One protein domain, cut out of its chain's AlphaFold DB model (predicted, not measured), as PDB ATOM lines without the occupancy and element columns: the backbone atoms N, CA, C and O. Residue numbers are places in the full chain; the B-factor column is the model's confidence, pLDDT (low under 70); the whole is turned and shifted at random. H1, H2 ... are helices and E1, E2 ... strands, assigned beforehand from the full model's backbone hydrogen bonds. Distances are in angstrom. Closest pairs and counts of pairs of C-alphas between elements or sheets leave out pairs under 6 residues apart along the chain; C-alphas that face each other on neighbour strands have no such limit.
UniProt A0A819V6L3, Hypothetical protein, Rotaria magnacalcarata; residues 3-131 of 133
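This is residues 3 to 131 of the 133 residues of the protein "Hypothetical protein" of Rotaria magnacalcarata (UniProt A0A819V6L3). Helix H4 packs along most of its length, residues 86 to 94, on the small sheet E3 E4, mainly on E4, and also packs on H3, while a second small sheet, E1 E2 E5, lies by its residues 86 to 90; H5 packs with part of its length, residues 101 to 105, on residues 54 to 59 of H3 and leads to H6, an arm turned about a right angle to H5. Residues 120 to 131 at the end of that arm stick out, as do residues 25 to 30 with H1 on the loop between E3 and E4. The printed part has 129 residues with six named helices and five named strands, in the order E1 E2 E3 H1 E4 H2 H3 E5 H4 H5 H6. The sheet E1 E2 E5 is mixed, the sheet E3 E4 is antiparallel, and the class is mixed, helices and strands. The whole is loose, with a radius of gyration of the C-alphas of 17.5 A and spans of 51 by 36 by 21 A.

E1, residues 3 to 5, and E2, residues 10 to 13, form a hairpin, antiparallel, with N 12 and O 3 at 2.9 A. E5, residues 73 to 76, is the parallel neighbour of E2 at 22 degrees, with N 13 and O 75 at 2.8 A and N 75 and O 11 at 2.8 A. E1 and E5 are the edge strands. Residues 74 to 75 of E5 also pair with residues 81 to 82, antiparallel. E3, residues 17 to 20, and E4, residues 36 to 39, are antiparallel at 152 degrees, with N 18 and O 38 at 2.9 A and N 38 and O 18 at 3.0 A. The closest C-alphas of E3 and E5, those of Ile 18 and Cys 76, are 5.8 A apart. H4, residues 86 to 95, only grazes the sheet E1 E2 E5, with its residues 86 to 90. The closest C-alphas of E4 and H4, those of Ala 38 and Leu 93, are 6.7 A apart. H3, residues 54 to 68, touches H4 at a tilt of 38 degrees, only just steep, opposite ways; their closest C-alphas, those of Leu 66 and His 87, are 7.0 A apart. H5, residues 98 to 111, touches H3 with its residues 101 to 105 alone, at a shallow tilt of 34.6 degrees, only just short of steep, opposite ways; the C-alphas of Pro 55 and Phe 101 are the closest, 5.2 A. H2, residues 41 to 44, is close to H5 but not clearly touching, its Lys 44 and Leu 104 having the closest C-alphas, 6.9 A. H6, residues 113 to 129, is close to H5 but not clearly touching, about perpendicular at 77 degrees, with the closest C-alphas, those of Arg 109 and Glu 116, 7.2 A apart. H1, residues 25 to 29, touches no helix. Every O i to N i+4 pair is within hydrogen-bond range in H1, H3, H4 and H5, and 11 of 13 are in H6; H2 is too short for such a pair.

E1 begins at C-alpha 3, (-32.600, 38.538, 23.517). E2, E3, E4 and E5 measure 9.4, 10.0, 10.4 and 9.9 A from first to last C-alpha. H3 begins at C-alpha 54, (-42.188, 27.218, 38.552), and is 20.8 A long. H4 is 14.5 A long and H5 20.1 A. H6, the longest helix, measures 26.1 A and ends at C-alpha 129, (-30.025, 5.529, 39.836).

The two C-alphas farthest apart, those of Phe 25 and Glu 131, are 59.7 A from each other. Residues 25 to 30, of which 25 to 29 belong to H1, and residues 120 to 131, of which 120 to 129 belong to H6, stand free; the body without them spans 47 by 33 by 22 A. The printed part has no cut, and no link between named elements is long. The mean pLDDT of the printed part is 85.3, with residues 3 to 8 and 115 to 131 of the model under 70.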
ATOM      1  N   CYS A   3     -33.666  38.478  24.529       64.12
ATOM      2  CA  CYS A   3     -32.600  38.538  23.517       64.12
ATOM      3  C   CYS A   3     -31.624  39.685  23.813       64.12
ATOM      4  O   CYS A   3     -32.056  40.774  24.201       64.12
ATOM      5  N   LEU A   4     -30.328  39.449  23.588       62.22
ATOM      6  CA  LEU A   4     -29.263  40.449  23.710       62.22
ATOM      7  C   LEU A   4     -28.858  40.953  22.315       62.22
ATOM      8  O   LEU A   4     -28.682  40.151  21.399       62.22
ATOM      9  N   SER A   5     -28.696  42.268  22.151       62.12
ATOM     10  CA  SER A   5     -28.208  42.892  20.908       62.12
ATOM     11  C   SER A   5     -26.896  43.641  21.153       62.12
ATOM     12  O   SER A   5     -26.750  44.326  22.168       62.12
ATOM     13  N   SER A   6     -25.943  43.530  20.217       56.06
ATOM     14  CA  SER A   6     -24.612  44.163  20.275       56.06
ATOM     15  C   SER A   6     -24.653  45.692  20.193       56.06
ATOM     16  O   SER A   6     -23.668  46.365  20.493       56.06
ATOM     17  N   SER A   7     -25.792  46.261  19.812       50.75
ATOM     18  CA  SER A   7     -26.017  47.701  19.809       50.75
ATOM     19  C   SER A   7     -26.405  48.148  21.221       50.75
ATOM     20  O   SER A   7     -27.581  48.203  21.565       50.75
ATOM     21  N   ILE A   8     -25.401  48.464  22.048       64.19
ATOM     22  CA  ILE A   8     -25.551  49.078  23.381       64.19
ATOM     23  C   ILE A   8     -26.333  48.177  24.358       64.19
ATOM     24  O   ILE A   8     -27.479  48.475  24.680       64.19
ATOM     25  N   CYS A   9     -25.722  47.076  24.820       86.38
ATOM     26  CA  CYS A   9     -26.116  46.262  25.989       86.38
ATOM     27  C   CYS A   9     -27.610  46.350  26.373       86.38
ATOM     28  O   CYS A   9     -27.961  46.877  27.433       86.38
ATOM     29  N   THR A  10     -28.494  45.911  25.470       90.31
ATOM     30  CA  THR A  10     -29.951  46.018  25.634       90.31
ATOM     31  C   THR A  10     -30.562  44.633  25.764       90.31
ATOM     32  O   THR A  10     -30.375  43.785  24.892       90.31
ATOM     33  N   LEU A  11     -31.325  44.434  26.835       92.19
ATOM     34  CA  LEU A  11     -32.152  43.254  27.037       92.19
ATOM     35  C   LEU A  11     -33.524  43.476  26.393       92.19
ATOM     36  O   LEU A  11     -34.226  44.429  26.720       92.19
ATOM     37  N   HIS A  12     -33.947  42.604  25.490       90.06
ATOM     38  CA  HIS A  12     -35.321  42.624  24.989       90.06
ATOM     39  C   HIS A  12     -36.195  41.786  25.910       90.06
ATOM     40  O   HIS A  12     -35.935  40.601  26.046       90.06
ATOM     41  N   ALA A  13     -37.204  42.380  26.540       87.56
ATOM     42  CA  ALA A  13     -38.169  41.692  27.381       87.56
ATOM     43  C   ALA A  13     -39.552  41.707  26.742       87.56
ATOM     44  O   ALA A  13     -40.106  42.753  26.428       87.56
ATOM     45  N   ASP A  14     -40.104  40.519  26.562       83.12
ATOM     46  CA  ASP A  14     -41.442  40.330  26.014       83.12
ATOM     47  C   ASP A  14     -42.488  40.472  27.144       83.12
ATOM     48  O   ASP A  14     -42.533  41.491  27.831       83.12
ATOM     49  N   ASP A  15     -43.246  39.422  27.456       82.62
ATOM     50  CA  ASP A  15     -44.305  39.428  28.480       82.62
ATOM     51  C   ASP A  15     -43.852  39.110  29.915       82.62
ATOM     52  O   ASP A  15     -44.576  38.479  30.692       82.62
ATOM     53  N   THR A  16     -42.634  39.496  30.293       88.62
ATOM     54  CA  THR A  16     -42.073  39.134  31.610       88.62
ATOM     55  C   THR A  16     -41.951  40.330  32.543       88.62
ATOM     56  O   THR A  16     -42.381  40.276  33.699       88.62
ATOM     57  N   ILE A  17     -41.391  41.426  32.040       92.81
ATOM     58  CA  ILE A  17     -41.156  42.659  32.788       92.81
ATOM     59  C   ILE A  17     -41.792  43.795  32.013       92.81
ATOM     60  O   ILE A  17     -41.656  43.885  30.797       92.81
ATOM     61  N   ILE A  18     -42.450  44.682  32.743       93.12
ATOM     62  CA  ILE A  18     -42.984  45.927  32.217       93.12
ATOM     63  C   ILE A  18     -42.230  47.101  32.820       93.12
ATOM     64  O   ILE A  18     -42.013  47.155  34.031       93.12
ATOM     65  N   TYR A  19     -41.862  48.053  31.969       94.19
ATOM     66  CA  TYR A  19     -41.360  49.361  32.366       94.19
ATOM     67  C   TYR A  19     -42.406  50.420  32.041       94.19
ATOM     68  O   TYR A  19     -42.890  50.485  30.911       94.19
ATOM     69  N   THR A  20     -42.742  51.260  33.016       92.00
ATOM     70  CA  THR A  20     -43.717  52.334  32.818       92.00
ATOM     71  C   THR A  20     -43.058  53.684  33.058       92.00
ATOM     72  O   THR A  20     -42.818  54.054  34.202       92.00
ATOM     73  N   ASP A  21     -42.774  54.429  31.985       90.81
ATOM     74  CA  ASP A  21     -42.162  55.760  32.093       90.81
ATOM     75  C   ASP A  21     -43.153  56.770  32.684       90.81
ATOM     76  O   ASP A  21     -42.925  57.340  33.749       90.81
ATOM     77  N   LYS A  22     -44.312  56.910  32.032       90.44
ATOM     78  CA  LYS A  22     -45.407  57.798  32.437       90.44
ATOM     79  C   LYS A  22     -46.738  57.044  32.358       90.44
ATOM     80  O   LYS A  22     -47.396  57.093  31.317       90.44
ATOM     81  N   PRO A  23     -47.134  56.301  33.412       88.44
ATOM     82  CA  PRO A  23     -48.415  55.610  33.433       88.44
ATOM     83  C   PRO A  23     -49.562  56.596  33.224       88.44
ATOM     84  O   PRO A  23     -49.571  57.690  33.792       88.44
ATOM     85  N   ASN A  24     -50.566  56.186  32.451       90.31
ATOM     86  CA  ASN A  24     -51.827  56.917  32.404       90.31
ATOM     87  C   ASN A  24     -52.546  56.848  33.766       90.31
ATOM     88  O   ASN A  24     -52.172  56.081  34.659       90.31
ATOM     89  N   PHE A  25     -53.596  57.652  33.930       91.75
ATOM     90  CA  PHE A  25     -54.328  57.753  35.194       91.75
ATOM     91  C   PHE A  25     -54.837  56.396  35.716       91.75
ATOM     92  O   PHE A  25     -54.717  56.112  36.907       91.75
ATOM     93  N   LEU A  26     -55.330  55.525  34.827       88.56
ATOM     94  CA  LEU A  26     -55.805  54.192  35.205       88.56
ATOM     95  C   LEU A  26     -54.677  53.323  35.769       88.56
ATOM     96  O   LEU A  26     -54.847  52.703  36.814       88.56
ATOM     97  N   LEU A  27     -53.504  53.313  35.135       86.38
ATOM     98  CA  LEU A  27     -52.350  52.564  35.633       86.38
ATOM     99  C   LEU A  27     -51.843  53.115  36.973       86.38
ATOM    100  O   LEU A  27     -51.505  52.331  37.862       86.38
ATOM    101  N   LYS A  28     -51.860  54.441  37.167       89.75
ATOM    102  CA  LYS A  28     -51.523  55.054  38.464       89.75
ATOM    103  C   LYS A  28     -52.456  54.580  39.579       89.75
ATOM    104  O   LYS A  28     -51.986  54.276  40.674       89.75
ATOM    105  N   LEU A  29     -53.751  54.432  39.289       89.94
ATOM    106  CA  LEU A  29     -54.735  53.913  40.246       89.94
ATOM    107  C   LEU A  29     -54.467  52.448  40.637       89.94
ATOM    108  O   LEU A  29     -54.706  52.062  41.777       89.94
ATOM    109  N   PHE A  30     -53.890  51.649  39.734       84.62
ATOM    110  CA  PHE A  30     -53.429  50.285  40.028       84.62
ATOM    111  C   PHE A  30     -52.061  50.221  40.732       84.62
ATOM    112  O   PHE A  30     -51.513  49.134  40.919       84.62
ATOM    113  N   GLY A  31     -51.512  51.367  41.148       86.19
ATOM    114  CA  GLY A  31     -50.279  51.457  41.929       86.19
ATOM    115  C   GLY A  31     -48.996  51.536  41.103       86.19
ATOM    116  O   GLY A  31     -47.909  51.498  41.684       86.19
ATOM    117  N   TYR A  32     -49.089  51.666  39.775       87.81
ATOM    118  CA  TYR A  32     -47.919  51.919  38.937       87.81
ATOM    119  C   TYR A  32     -47.433  53.352  39.132       87.81
ATOM    120  O   TYR A  32     -48.217  54.300  39.119       87.81
ATOM    121  N   LYS A  33     -46.121  53.514  39.300       90.75
ATOM    122  CA  LYS A  33     -45.482  54.823  39.443       90.75
ATOM    123  C   LYS A  33     -44.610  55.116  38.231       90.75
ATOM    124  O   LYS A  33     -44.157  54.202  37.541       90.75
ATOM    125  N   ASP A  34     -44.366  56.394  38.009       92.31
ATOM    126  CA  ASP A  34     -43.506  56.886  36.940       92.31
ATOM    127  C   ASP A  34     -42.094  56.295  37.104       92.31
ATOM    128  O   ASP A  34     -41.568  56.204  38.217       92.31
ATOM    129  N   GLY A  35     -41.509  55.833  36.001       90.38
ATOM    130  CA  GLY A  35     -40.172  55.244  35.958       90.38
ATOM    131  C   GLY A  35     -40.011  53.901  36.680       90.38
ATOM    132  O   GLY A  35     -38.882  53.529  36.996       90.38
ATOM    133  N   THR A  36     -41.093  53.165  36.964       90.56
ATOM    134  CA  THR A  36     -41.003  51.879  37.683       90.56
ATOM    135  C   THR A  36     -41.017  50.654  36.777       90.56
ATOM    136  O   THR A  36     -41.661  50.633  35.725       90.56
ATOM    137  N   MET A  37     -40.319  49.606  37.229       92.94
ATOM    138  CA  MET A  37     -40.449  48.251  36.699       92.94
ATOM    139  C   MET A  37     -41.352  47.391  37.580       92.94
ATOM    140  O   MET A  37     -41.321  47.484  38.809       92.94
ATOM    141  N   ALA A  38     -42.109  46.506  36.945       92.62
ATOM    142  CA  ALA A  38     -42.880  45.463  37.606       92.62
ATOM    143  C   ALA A  38     -42.872  44.182  36.765       92.62
ATOM    144  O   ALA A  38     -42.580  44.213  35.569       92.62
ATOM    145  N   PHE A  39     -43.232  43.050  37.371       93.50
ATOM    146  CA  PHE A  39     -43.549  41.861  36.584       93.50
ATOM    147  C   PHE A  39     -44.842  42.075  35.810       93.50
ATOM    148  O   PHE A  39     -45.814  42.619  36.343       93.50
ATOM    149  N   HIS A  40     -44.861  41.588  34.574       92.44
ATOM    150  CA  HIS A  40     -46.075  41.574  33.780       92.44
ATOM    151  C   HIS A  40     -47.173  40.762  34.507       92.44
ATOM    152  O   HIS A  40     -46.874  39.721  35.107       92.44
ATOM    153  N   PRO A  41     -48.453  41.191  34.482       91.25
ATOM    154  CA  PRO A  41     -49.536  40.500  35.187       91.25
ATOM    155  C   PRO A  41     -49.695  39.019  34.824       91.25
ATOM    156  O   PRO A  41     -50.201  38.255  35.653       91.25
ATOM    157  N   SER A  42     -49.222  38.606  33.639       91.81
ATOM    158  CA  SER A  42     -49.241  37.207  33.193       91.81
ATOM    159  C   SER A  42     -48.537  36.259  34.168       91.81
ATOM    160  O   SER A  42     -48.955  35.112  34.307       91.81
ATOM    161  N   ILE A  43     -47.542  36.729  34.934       92.94
ATOM    162  CA  ILE A  43     -46.848  35.916  35.948       92.94
ATOM    163  C   ILE A  43     -47.815  35.330  36.989       92.94
ATOM    164  O   ILE A  43     -47.558  34.300  37.612       92.94
ATOM    165  N   LYS A  44     -48.968  35.982  37.182       91.12
ATOM    166  CA  LYS A  44     -50.014  35.536  38.098       91.12
ATOM    167  C   LYS A  44     -50.979  34.547  37.450       91.12
ATOM    168  O   LYS A  44     -51.828  34.045  38.172       91.12
ATOM    169  N   ASN A  45     -50.921  34.228  36.167       88.75
ATOM    170  CA  ASN A  45     -51.851  33.275  35.554       88.75
ATOM    171  C   ASN A  45     -51.169  32.369  34.523       88.75
ATOM    172  O   ASN A  45     -50.815  31.252  34.879       88.75
ATOM    173  N   VAL A  46     -51.013  32.829  33.286       90.50
ATOM    174  CA  VAL A  46     -50.587  32.039  32.124       90.50
ATOM    175  C   VAL A  46     -49.088  32.141  31.847       90.50
ATOM    176  O   VAL A  46     -48.565  31.386  31.042       90.50
ATOM    177  N   GLY A  47     -48.391  33.061  32.513       90.00
ATOM    178  CA  GLY A  47     -46.972  33.336  32.289       90.00
ATOM    179  C   GLY A  47     -46.015  32.365  32.979       90.00
ATOM    180  O   GLY A  47     -44.823  32.412  32.706       90.00
ATOM    181  N   LEU A  48     -46.506  31.496  33.869       93.31
ATOM    182  CA  LEU A  48     -45.712  30.447  34.509       93.31
ATOM    183  C   LEU A  48     -46.437  29.110  34.413       93.31
ATOM    184  O   LEU A  48     -47.663  29.047  34.525       93.31
ATOM    185  N   HIS A  49     -45.662  28.036  34.279       93.56
ATOM    186  CA  HIS A  49     -46.197  26.684  34.340       93.56
ATOM    187  C   HIS A  49     -46.917  26.461  35.690       93.56
ATOM    188  O   HIS A  49     -46.424  26.914  36.728       93.56
ATOM    189  N   PRO A  50     -48.089  25.795  35.730       91.75
ATOM    190  CA  PRO A  50     -48.919  25.703  36.932       91.75
ATOM    191  C   PRO A  50     -48.413  24.650  37.938       91.75
ATOM    192  O   PRO A  50     -49.203  23.872  38.472       91.75
ATOM    193  N   THR A  51     -47.108  24.621  38.206       93.94
ATOM    194  CA  THR A  51     -46.465  23.814  39.255       93.94
ATOM    195  C   THR A  51     -46.032  24.701  40.423       93.94
ATOM    196  O   THR A  51     -45.919  25.925  40.285       93.94
ATOM    197  N   SER A  52     -45.852  24.106  41.602       94.75
ATOM    198  CA  SER A  52     -45.404  24.804  42.815       94.75
ATOM    199  C   SER A  52     -43.982  25.354  42.679       94.75
ATOM    200  O   SER A  52     -43.704  26.419  43.232       94.75
ATOM    201  N   ASP A  53     -43.127  24.707  41.888       95.25
ATOM    202  CA  ASP A  53     -41.717  25.092  41.737       95.25
ATOM    203  C   ASP A  53     -41.477  26.158  40.661       95.25
ATOM    204  O   ASP A  53     -40.498  26.899  40.738       95.25
ATOM    205  N   ALA A  54     -42.380  26.298  39.681       94.69
ATOM    206  CA  ALA A  54     -42.188  27.218  38.552       94.69
ATOM    207  C   ALA A  54     -41.863  28.671  38.964       94.69
ATOM    208  O   ALA A  54     -40.985  29.273  38.343       94.69
ATOM    209  N   PRO A  55     -42.501  29.259  40.000       95.31
ATOM    210  CA  PRO A  55     -42.151  30.601  40.466       95.31
ATOM    211  C   PRO A  55     -40.706  30.723  40.968       95.31
ATOM    212  O   PRO A  55     -40.073  31.751  40.734       95.31
ATOM    213  N   TYR A  56     -40.181  29.692  41.635       95.75
ATOM    214  CA  TYR A  56     -38.811  29.686  42.151       95.75
ATOM    215  C   TYR A  56     -37.793  29.444  41.039       95.75
ATOM    216  O   TYR A  56     -36.821  30.185  40.947       95.75
ATOM    217  N   LEU A  57     -38.073  28.504  40.131       95.38
ATOM    218  CA  LEU A  57     -37.246  28.278  38.942       95.38
ATOM    219  C   LEU A  57     -37.115  29.553  38.103       95.38
ATOM    220  O   LEU A  57     -36.020  29.915  37.686       95.38
ATOM    221  N   PHE A  58     -38.219  30.280  37.911       95.19
ATOM    222  CA  PHE A  58     -38.201  31.564  37.215       95.19
ATOM    223  C   PHE A  58     -37.350  32.618  37.944       95.19
ATOM    224  O   PHE A  58     -36.556  33.311  37.310       95.19
ATOM    225  N   ARG A  59     -37.488  32.733  39.272       94.81
ATOM    226  CA  ARG A  59     -36.670  33.637  40.097       94.81
ATOM    227  C   ARG A  59     -35.181  33.326  39.955       94.81
ATOM    228  O   ARG A  59     -34.389  34.248  39.770       94.81
ATOM    229  N   ASP A  60     -34.809  32.058  40.069       95.31
ATOM    230  CA  ASP A  60     -33.409  31.637  40.068       95.31
ATOM    231  C   ASP A  60     -32.798  31.776  38.673       95.31
ATOM    232  O   ASP A  60     -31.702  32.315  38.539       95.31
ATOM    233  N   TRP A  61     -33.554  31.449  37.623       95.06
ATOM    234  CA  TRP A  61     -33.162  31.742  36.246       95.06
ATOM    235  C   TRP A  61     -32.921  33.242  36.012       95.06
ATOM    236  O   TRP A  61     -31.880  33.618  35.478       95.06
ATOM    237  N   MET A  62     -33.828  34.115  36.467       94.88
ATOM    238  CA  MET A  62     -33.662  35.571  36.367       94.88
ATOM    239  C   MET A  62     -32.418  36.072  37.122       94.88
ATOM    240  O   MET A  62     -31.727  36.967  36.639       94.88
ATOM    241  N   ARG A  63     -32.121  35.513  38.305       94.94
ATOM    242  CA  ARG A  63     -30.909  35.845  39.076       94.94
ATOM    243  C   ARG A  63     -29.643  35.431  38.332       94.94
ATOM    244  O   ARG A  63     -28.727  36.239  38.232       94.94
ATOM    245  N   ASN A  64     -29.617  34.221  37.781       95.06
ATOM    246  CA  ASN A  64     -28.481  33.733  37.002       95.06
ATOM    247  C   ASN A  64     -28.268  34.595  35.754       95.06
ATOM    248  O   ASN A  64     -27.164  35.077  35.532       95.06
ATOM    249  N   MET A  65     -29.341  34.930  35.032       94.25
ATOM    250  CA  MET A  65     -29.278  35.849  33.895       94.25
ATOM    251  C   MET A  65     -28.686  37.216  34.276       94.25
ATOM    252  O   MET A  65     -27.884  37.758  33.524       94.25
ATOM    253  N   LEU A  66     -29.038  37.788  35.436       94.19
ATOM    254  CA  LEU A  66     -28.425  39.044  35.889       94.19
ATOM    255  C   LEU A  66     -26.935  38.889  36.214       94.19
ATOM    256  O   LEU A  66     -26.180  39.835  36.011       94.19
ATOM    257  N   ASN A  67     -26.502  37.741  36.726       94.12
ATOM    258  CA  ASN A  67     -25.085  37.511  37.003       94.12
ATOM    259  C   ASN A  67     -24.279  37.355  35.710       94.12
ATOM    260  O   ASN A  67     -23.169  37.874  35.616       94.12
ATOM    261  N   ASP A  68     -24.859  36.688  34.715       93.62
ATOM    262  CA  ASP A  68     -24.167  36.359  33.473       93.62
ATOM    263  C   ASP A  68     -24.176  37.532  32.484       93.62
ATOM    264  O   ASP A  68     -23.216  37.722  31.734       93.62
ATOM    265  N   TRP A  69     -25.258  38.321  32.451       91.69
ATOM    266  CA  TRP A  69     -25.493  39.321  31.409       91.69
ATOM    267  C   TRP A  69     -25.603  40.742  31.976       91.69
ATOM    268  O   TRP A  69     -26.671  41.146  32.450       91.69
ATOM    269  N   PRO A  70     -24.543  41.562  31.860       91.31
ATOM    270  CA  PRO A  70     -24.654  42.988  32.124       91.31
ATOM    271  C   PRO A  70     -25.428  43.674  30.987       91.31
ATOM    272  O   PRO A  70     -25.078  43.560  29.811       91.31
ATOM    273  N   PHE A  71     -26.476  44.426  31.331       93.69
ATOM    274  CA  PHE A  71     -27.228  45.247  30.380       93.69
ATOM    275  C   PHE A  71     -27.559  46.619  30.963       93.69
ATOM    276  O   PHE A  71     -27.874  46.764  32.140       93.69
ATOM    277  N   GLU A  72     -27.514  47.647  30.128       95.00
ATOM    278  CA  GLU A  72     -27.797  49.022  30.548       95.00
ATOM    279  C   GLU A  72     -29.251  49.402  30.260       95.00
ATOM    280  O   GLU A  72     -29.858  50.197  30.982       95.00
ATOM    281  N   ASN A  73     -29.836  48.786  29.231       94.38
ATOM    282  CA  ASN A  73     -31.174  49.093  28.751       94.38
ATOM    283  C   ASN A  73     -32.055  47.841  28.748       94.38
ATOM    284  O   ASN A  73     -31.565  46.726  28.570       94.38
ATOM    285  N   ILE A  74     -33.366  48.032  28.880       94.50
ATOM    286  CA  ILE A  74     -34.350  46.971  28.642       94.50
ATOM    287  C   ILE A  74     -35.492  47.502  27.772       94.50
ATOM    288  O   ILE A  74     -36.037  48.579  28.025       94.50
ATOM    289  N   CYS A  75     -35.828  46.763  26.719       93.81
ATOM    290  CA  CYS A  75     -36.920  47.063  25.800       93.81
ATOM    291  C   CYS A  75     -38.104  46.146  26.114       93.81
ATOM    292  O   CYS A  75     -38.012  44.950  25.857       93.81
ATOM    293  N   CYS A  76     -39.189  46.687  26.676       91.81
ATOM    294  CA  CYS A  76     -40.394  45.921  26.999       91.81
ATOM    295  C   CYS A  76     -41.400  45.995  25.838       91.81
ATOM    296  O   CYS A  76     -41.946  47.072  25.593       91.81
ATOM    297  N   VAL A  77     -41.669  44.874  25.156       84.81
ATOM    298  CA  VAL A  77     -42.415  44.805  23.875       84.81
ATOM    299  C   VAL A  77     -43.765  45.537  23.897       84.81
ATOM    300  O   VAL A  77     -44.107  46.217  22.934       84.81
ATOM    301  N   HIS A  78     -44.512  45.466  25.000       77.56
ATOM    302  CA  HIS A  78     -45.846  46.078  25.104       77.56
ATOM    303  C   HIS A  78     -45.887  47.433  25.811       77.56
ATOM    304  O   HIS A  78     -46.966  47.990  26.003       77.56
ATOM    305  N   MET A  79     -44.741  47.954  26.246       84.06
ATOM    306  CA  MET A  79     -44.701  49.119  27.124       84.06
ATOM    307  C   MET A  79     -43.718  50.159  26.591       84.06
ATOM    308  O   MET A  79     -44.002  50.839  25.610       84.06
ATOM    309  N   GLY A  80     -42.570  50.316  27.242       87.06
ATOM    310  CA  GLY A  80     -41.555  51.277  26.846       87.06
ATOM    311  C   GLY A  80     -40.150  50.715  26.971       87.06
ATOM    312  O   GLY A  80     -39.926  49.595  27.432       87.06
ATOM    313  N   VAL A  81     -39.190  51.547  26.584       92.19
ATOM    314  CA  VAL A  81     -37.765  51.260  26.733       92.19
ATOM    315  C   VAL A  81     -37.255  51.977  27.972       92.19
ATOM    316  O   VAL A  81     -37.322  53.205  28.055       92.19
ATOM    317  N   LYS A  82     -36.700  51.224  28.918       94.44
ATOM    318  CA  LYS A  82     -35.884  51.802  29.979       94.44
ATOM    319  C   LYS A  82     -34.472  51.976  29.447       94.44
ATOM    320  O   LYS A  82     -33.800  50.996  29.125       94.44
ATOM    321  N   LYS A  83     -34.039  53.232  29.382       94.25
ATOM    322  CA  LYS A  83     -32.659  53.601  29.073       94.25
ATOM    323  C   LYS A  83     -31.901  53.844  30.370       94.25
ATOM    324  O   LYS A  83     -32.362  54.635  31.195       94.25
ATOM    325  N   GLY A  84     -30.755  53.197  30.518       94.06
ATOM    326  CA  GLY A  84     -29.872  53.373  31.663       94.06
ATOM    327  C   GLY A  84     -30.320  52.661  32.942       94.06
ATOM    328  O   GLY A  84     -31.498  52.693  33.311       94.06
ATOM    329  N   GLY A  85     -29.374  52.042  33.652       94.44
ATOM    330  CA  GLY A  85     -29.582  51.414  34.959       94.44
ATOM    331  C   GLY A  85     -30.585  50.255  34.986       94.44
ATOM    332  O   GLY A  85     -31.028  49.871  36.070       94.44
ATOM    333  N   ALA A  86     -30.959  49.695  33.829       95.44
ATOM    334  CA  ALA A  86     -31.991  48.666  33.739       95.44
ATOM    335  C   ALA A  86     -31.648  47.415  34.560       95.44
ATOM    336  O   ALA A  86     -32.512  46.885  35.252       95.44
ATOM    337  N   HIS A  87     -30.389  46.972  34.538       95.44
ATOM    338  CA  HIS A  87     -29.944  45.800  35.294       95.44
ATOM    339  C   HIS A  87     -30.170  45.946  36.801       95.44
ATOM    340  O   HIS A  87     -30.798  45.084  37.418       95.44
ATOM    341  N   ARG A  88     -29.791  47.092  37.380       95.44
ATOM    342  CA  ARG A  88     -30.033  47.405  38.798       95.44
ATOM    343  C   ARG A  88     -31.524  47.422  39.137       95.44
ATOM    344  O   ARG A  88     -31.924  46.970  40.215       95.44
ATOM    345  N   ASP A  89     -32.346  47.953  38.241       95.25
ATOM    346  CA  ASP A  89     -33.790  48.036  38.451       95.25
ATOM    347  C   ASP A  89     -34.434  46.636  38.411       95.25
ATOM    348  O   ASP A  89     -35.257  46.320  39.274       95.25
ATOM    349  N   VAL A  90     -33.991  45.750  37.506       94.62
ATOM    350  CA  VAL A  90     -34.411  44.335  37.469       94.62
ATOM    351  C   VAL A  90     -33.918  43.575  38.705       94.62
ATOM    352  O   VAL A  90     -34.687  42.827  39.312       94.62
ATOM    353  N   PHE A  91     -32.680  43.807  39.145       94.56
ATOM    354  CA  PHE A  91     -32.160  43.242  40.392       94.56
ATOM    355  C   PHE A  91     -33.031  43.648  41.589       94.56
ATOM    356  O   PHE A  91     -33.490  42.805  42.360       94.56
ATOM    357  N   THR A  92     -33.356  44.937  41.704       93.50
ATOM    358  CA  THR A  92     -34.233  45.460  42.763       93.50
ATOM    359  C   THR A  92     -35.637  44.850  42.694       93.50
ATOM    360  O   THR A  92     -36.230  44.535  43.733       93.50
ATOM    361  N   LEU A  93     -36.167  44.652  41.482       92.56
ATOM    362  CA  LEU A  93     -37.449  43.988  41.246       92.56
ATOM    363  C   LEU A  93     -37.445  42.524  41.717       92.56
ATOM    364  O   LEU A  93     -38.493  42.057  42.150       92.56
ATOM    365  N   LEU A  94     -36.304  41.824  41.680       91.81
ATOM    366  CA  LEU A  94     -36.150  40.433  42.139       91.81
ATOM    367  C   LEU A  94     -35.870  40.272  43.637       91.81
ATOM    368  O   LEU A  94     -36.048  39.170  44.158       91.81
ATOM    369  N   VAL A  95     -35.447  41.324  44.342       86.19
ATOM    370  CA  VAL A  95     -35.202  41.273  45.800       86.19
ATOM    371  C   VAL A  95     -36.509  41.369  46.597       86.19
ATOM    372  O   VAL A  95     -36.690  40.694  47.606       86.19
ATOM    373  N   LYS A  96     -37.463  42.181  46.131       77.81
ATOM    374  CA  LYS A  96     -38.755  42.431  46.804       77.81
ATOM    375  C   LYS A  96     -39.864  41.355  46.695       77.81
ATOM    376  O   LYS A  96     -40.763  41.378  47.535       77.81
ATOM    377  N   PRO A  97     -39.901  40.437  45.713       77.25
ATOM    378  CA  PRO A  97     -41.066  39.621  45.407       77.25
ATOM    379  C   PRO A  97     -41.035  38.239  46.071       77.25
ATOM    380  O   PRO A  97     -41.799  37.382  45.638       77.25
ATOM    381  N   GLU A  98     -40.233  37.977  47.112       86.00
ATOM    382  CA  GLU A  98     -40.274  36.638  47.736       86.00
ATOM    383  C   GLU A  98     -41.676  36.271  48.230       86.00
ATOM    384  O   GLU A  98     -42.148  35.148  48.048       86.00
ATOM    385  N   PHE A  99     -42.421  37.260  48.724       89.56
ATOM    386  CA  PHE A  99     -43.832  37.079  49.038       89.56
ATOM    387  C   PHE A  99     -44.684  36.715  47.806       89.56
ATOM    388  O   PHE A  99     -45.599  35.896  47.905       89.56
ATOM    389  N   LEU A 100     -44.403  37.300  46.635       92.56
ATOM    390  CA  LEU A 100     -45.105  36.987  45.388       92.56
ATOM    391  C   LEU A 100     -44.824  35.545  44.954       92.56
ATOM    392  O   LEU A 100     -45.777  34.809  44.704       92.56
ATOM    393  N   PHE A 101     -43.556  35.131  44.892       95.00
ATOM    394  CA  PHE A 101     -43.192  33.780  44.459       95.00
ATOM    395  C   PHE A 101     -43.726  32.715  45.421       95.00
ATOM    396  O   PHE A 101     -44.369  31.765  44.971       95.00
ATOM    397  N   ALA A 102     -43.617  32.936  46.735       95.25
ATOM    398  CA  ALA A 102     -44.225  32.064  47.739       95.25
ATOM    399  C   ALA A 102     -45.756  31.977  47.595       95.25
ATOM    400  O   ALA A 102     -46.345  30.895  47.673       95.25
ATOM    401  N   LYS A 103     -46.429  33.106  47.329       95.00
ATOM    402  CA  LYS A 103     -47.881  33.139  47.100       95.00
ATOM    403  C   LYS A 103     -48.284  32.365  45.842       95.00
ATOM    404  O   LYS A 103     -49.288  31.650  45.875       95.00
ATOM    405  N   LEU A 104     -47.536  32.505  44.747       95.38
ATOM    406  CA  LEU A 104     -47.790  31.787  43.495       95.38
ATOM    407  C   LEU A 104     -47.559  30.283  43.663       95.38
ATOM    408  O   LEU A 104     -48.428  29.502  43.278       95.38
ATOM    409  N   SER A 105     -46.462  29.895  44.315       95.31
ATOM    410  CA  SER A 105     -46.134  28.498  44.609       95.31
ATOM    411  C   SER A 105     -47.244  27.829  45.425       95.31
ATOM    412  O   SER A 105     -47.847  26.845  44.989       95.31
ATOM    413  N   LYS A 106     -47.637  28.449  46.550       95.38
ATOM    414  CA  LYS A 106     -48.728  27.962  47.412       95.38
ATOM    415  C   LYS A 106     -50.050  27.819  46.661       95.38
ATOM    416  O   LYS A 106     -50.808  26.883  46.910       95.38
ATOM    417  N   ARG A 107     -50.367  28.756  45.766       94.81
ATOM    418  CA  ARG A 107     -51.585  28.684  44.952       94.81
ATOM    419  C   ARG A 107     -51.524  27.527  43.958       94.81
ATOM    420  O   ARG A 107     -52.527  26.837  43.801       94.81
ATOM    421  N   ASN A 108     -50.394  27.340  43.284       93.94
ATOM    422  CA  ASN A 108     -50.244  26.297  42.275       93.94
ATOM    423  C   ASN A 108     -50.332  24.900  42.914       93.94
ATOM    424  O   ASN A 108     -51.101  24.080  42.419       93.94
ATOM    425  N   ARG A 109     -49.702  24.693  44.083       92.81
ATOM    426  CA  ARG A 109     -49.875  23.488  44.921       92.81
ATOM    427  C   ARG A 109     -51.346  23.173  45.198       92.81
ATOM    428  O   ARG A 109     -51.811  22.065  44.971       92.81
ATOM    429  N   LYS A 110     -52.119  24.174  45.636       91.06
ATOM    430  CA  LYS A 110     -53.553  23.997  45.933       91.06
ATOM    431  C   LYS A 110     -54.403  23.653  44.710       91.06
ATOM    432  O   LYS A 110     -55.433  23.011  44.861       91.06
ATOM    433  N   ARG A 111     -54.027  24.138  43.524       88.50
ATOM    434  CA  ARG A 111     -54.784  23.904  42.286       88.50
ATOM    435  C   ARG A 111     -54.511  22.537  41.668       88.50
ATOM    436  O   ARG A 111     -55.332  22.094  40.878       88.50
ATOM    437  N   ASN A 112     -53.372  21.919  41.972       83.00
ATOM    438  CA  ASN A 112     -52.924  20.708  41.289       83.00
ATOM    439  C   ASN A 112     -52.211  19.721  42.241       83.00
ATOM    440  O   ASN A 112     -51.053  19.376  42.005       83.00
ATOM    441  N   PRO A 113     -52.875  19.270  43.324       75.12
ATOM    442  CA  PRO A 113     -52.234  18.437  44.344       75.12
ATOM    443  C   PRO A 113     -51.750  17.084  43.798       75.12
ATOM    444  O   PRO A 113     -50.695  16.603  44.198       75.12
ATOM    445  N   GLU A 114     -52.469  16.493  42.839       71.56
ATOM    446  CA  GLU A 114     -52.131  15.183  42.264       71.56
ATOM    447  C   GLU A 114     -50.862  15.210  41.401       71.56
ATOM    448  O   GLU A 114     -50.108  14.240  41.377       71.56
ATOM    449  N   ARG A 115     -50.570  16.333  40.728       65.94
ATOM    450  CA  ARG A 115     -49.358  16.454  39.901       65.94
ATOM    451  C   ARG A 115     -48.082  16.566  40.732       65.94
ATOM    452  O   ARG A 115     -47.034  16.144  40.257       65.94
ATOM    453  N   GLU A 116     -48.166  17.098  41.952       62.16
ATOM    454  CA  GLU A 116     -47.004  17.253  42.843       62.16
ATOM    455  C   GLU A 116     -46.535  15.892  43.400       62.16
ATOM    456  O   GLU A 116     -45.336  15.665  43.557       62.16
ATOM    457  N   LEU A 117     -47.463  14.944  43.600       61.44
ATOM    458  CA  LEU A 117     -47.141  13.564  43.990       61.44
ATOM    459  C   LEU A 117     -46.354  12.827  42.896       61.44
ATOM    460  O   LEU A 117     -45.387  12.130  43.191       61.44
ATOM    461  N   VAL A 118     -46.717  13.024  41.624       61.59
ATOM    462  CA  VAL A 118     -46.019  12.392  40.491       61.59
ATOM    463  C   VAL A 118     -44.604  12.954  40.328       61.59
ATOM    464  O   VAL A 118     -43.664  12.187  40.125       61.59
ATOM    465  N   THR A 119     -44.415  14.270  40.473       58.44
ATOM    466  CA  THR A 119     -43.083  14.889  40.370       58.44
ATOM    467  C   THR A 119     -42.170  14.528  41.542       58.44
ATOM    468  O   THR A 119     -40.981  14.306  41.327       58.44
ATOM    469  N   SER A 120     -42.707  14.402  42.764       59.31
ATOM    470  CA  SER A 120     -41.929  13.952  43.931       59.31
ATOM    471  C   SER A 120     -41.433  12.513  43.759       59.31
ATOM    472  O   SER A 120     -40.290  12.202  44.092       59.31
ATOM    473  N   ASN A 121     -42.271  11.641  43.194       57.56
ATOM    474  CA  ASN A 121     -41.910  10.246  42.949       57.56
ATOM    475  C   ASN A 121     -40.864  10.112  41.831       57.56
ATOM    476  O   ASN A 121     -39.936   9.318  41.963       57.56
ATOM    477  N   HIS A 122     -40.950  10.928  40.774       56.88
ATOM    478  CA  HIS A 122     -39.955  10.913  39.694       56.88
ATOM    479  C   HIS A 122     -38.591  11.464  40.123       56.88
ATOM    480  O   HIS A 122     -37.565  10.912  39.737       56.88
ATOM    481  N   HIS A 123     -38.559  12.523  40.940       51.72
ATOM    482  CA  HIS A 123     -37.293  13.055  41.449       51.72
ATOM    483  C   HIS A 123     -36.597  12.062  42.391       51.72
ATOM    484  O   HIS A 123     -35.380  11.933  42.354       51.72
ATOM    485  N   THR A 124     -37.370  11.300  43.172       56.47
ATOM    486  CA  THR A 124     -36.827  10.251  44.050       56.47
ATOM    487  C   THR A 124     -36.250   9.074  43.254       56.47
ATOM    488  O   THR A 124     -35.229   8.525  43.654       56.47
ATOM    489  N   MET A 125     -36.849   8.703  42.114       54.66
ATOM    490  CA  MET A 125     -36.304   7.629  41.268       54.66
ATOM    491  C   MET A 125     -34.968   7.999  40.618       54.66
ATOM    492  O   MET A 125     -34.064   7.175  40.625       54.66
ATOM    493  N   ASN A 126     -34.799   9.235  40.143       54.34
ATOM    494  CA  ASN A 126     -33.542   9.637  39.498       54.34
ATOM    495  C   ASN A 126     -32.360   9.722  40.484       54.34
ATOM    496  O   ASN A 126     -31.225   9.515  40.082       54.34
ATOM    497  N   ILE A 127     -32.607   9.995  41.772       57.59
ATOM    498  CA  ILE A 127     -31.540  10.026  42.793       57.59
ATOM    499  C   ILE A 127     -31.051   8.606  43.130       57.59
ATOM    500  O   ILE A 127     -29.885   8.420  43.454       57.59
ATOM    501  N   LEU A 128     -31.920   7.595  43.031       54.38
ATOM    502  CA  LEU A 128     -31.547   6.207  43.320       54.38
ATOM    503  C   LEU A 128     -30.729   5.553  42.194       54.38
ATOM    504  O   LEU A 128     -30.012   4.592  42.462       54.38
ATOM    505  N   GLU A 129     -30.812   6.056  40.961       58.84
ATOM    506  CA  GLU A 129     -30.025   5.529  39.836       58.84
ATOM    507  C   GLU A 129     -28.583   6.071  39.814       58.84
ATOM    508  O   GLU A 129     -27.687   5.374  39.340       58.84
ATOM    509  N   ASP A 130     -28.332   7.243  40.407       53.84
ATOM    510  CA  ASP A 130     -26.996   7.860  40.463       53.84
ATOM    511  C   ASP A 130     -26.101   7.323  41.608       53.84
ATOM    512  O   ASP A 130     -24.897   7.562  41.595       53.84
ATOM    513  N   GLU A 131     -26.632   6.562  42.578       56.56
ATOM    514  CA  GLU A 131     -25.831   5.950  43.666       56.56
ATOM    515  C   GLU A 131     -25.401   4.490  43.400       56.56
ATOM    516  O   GLU A 131     -24.808   3.847  44.267       56.56
TER     517      GLU A 131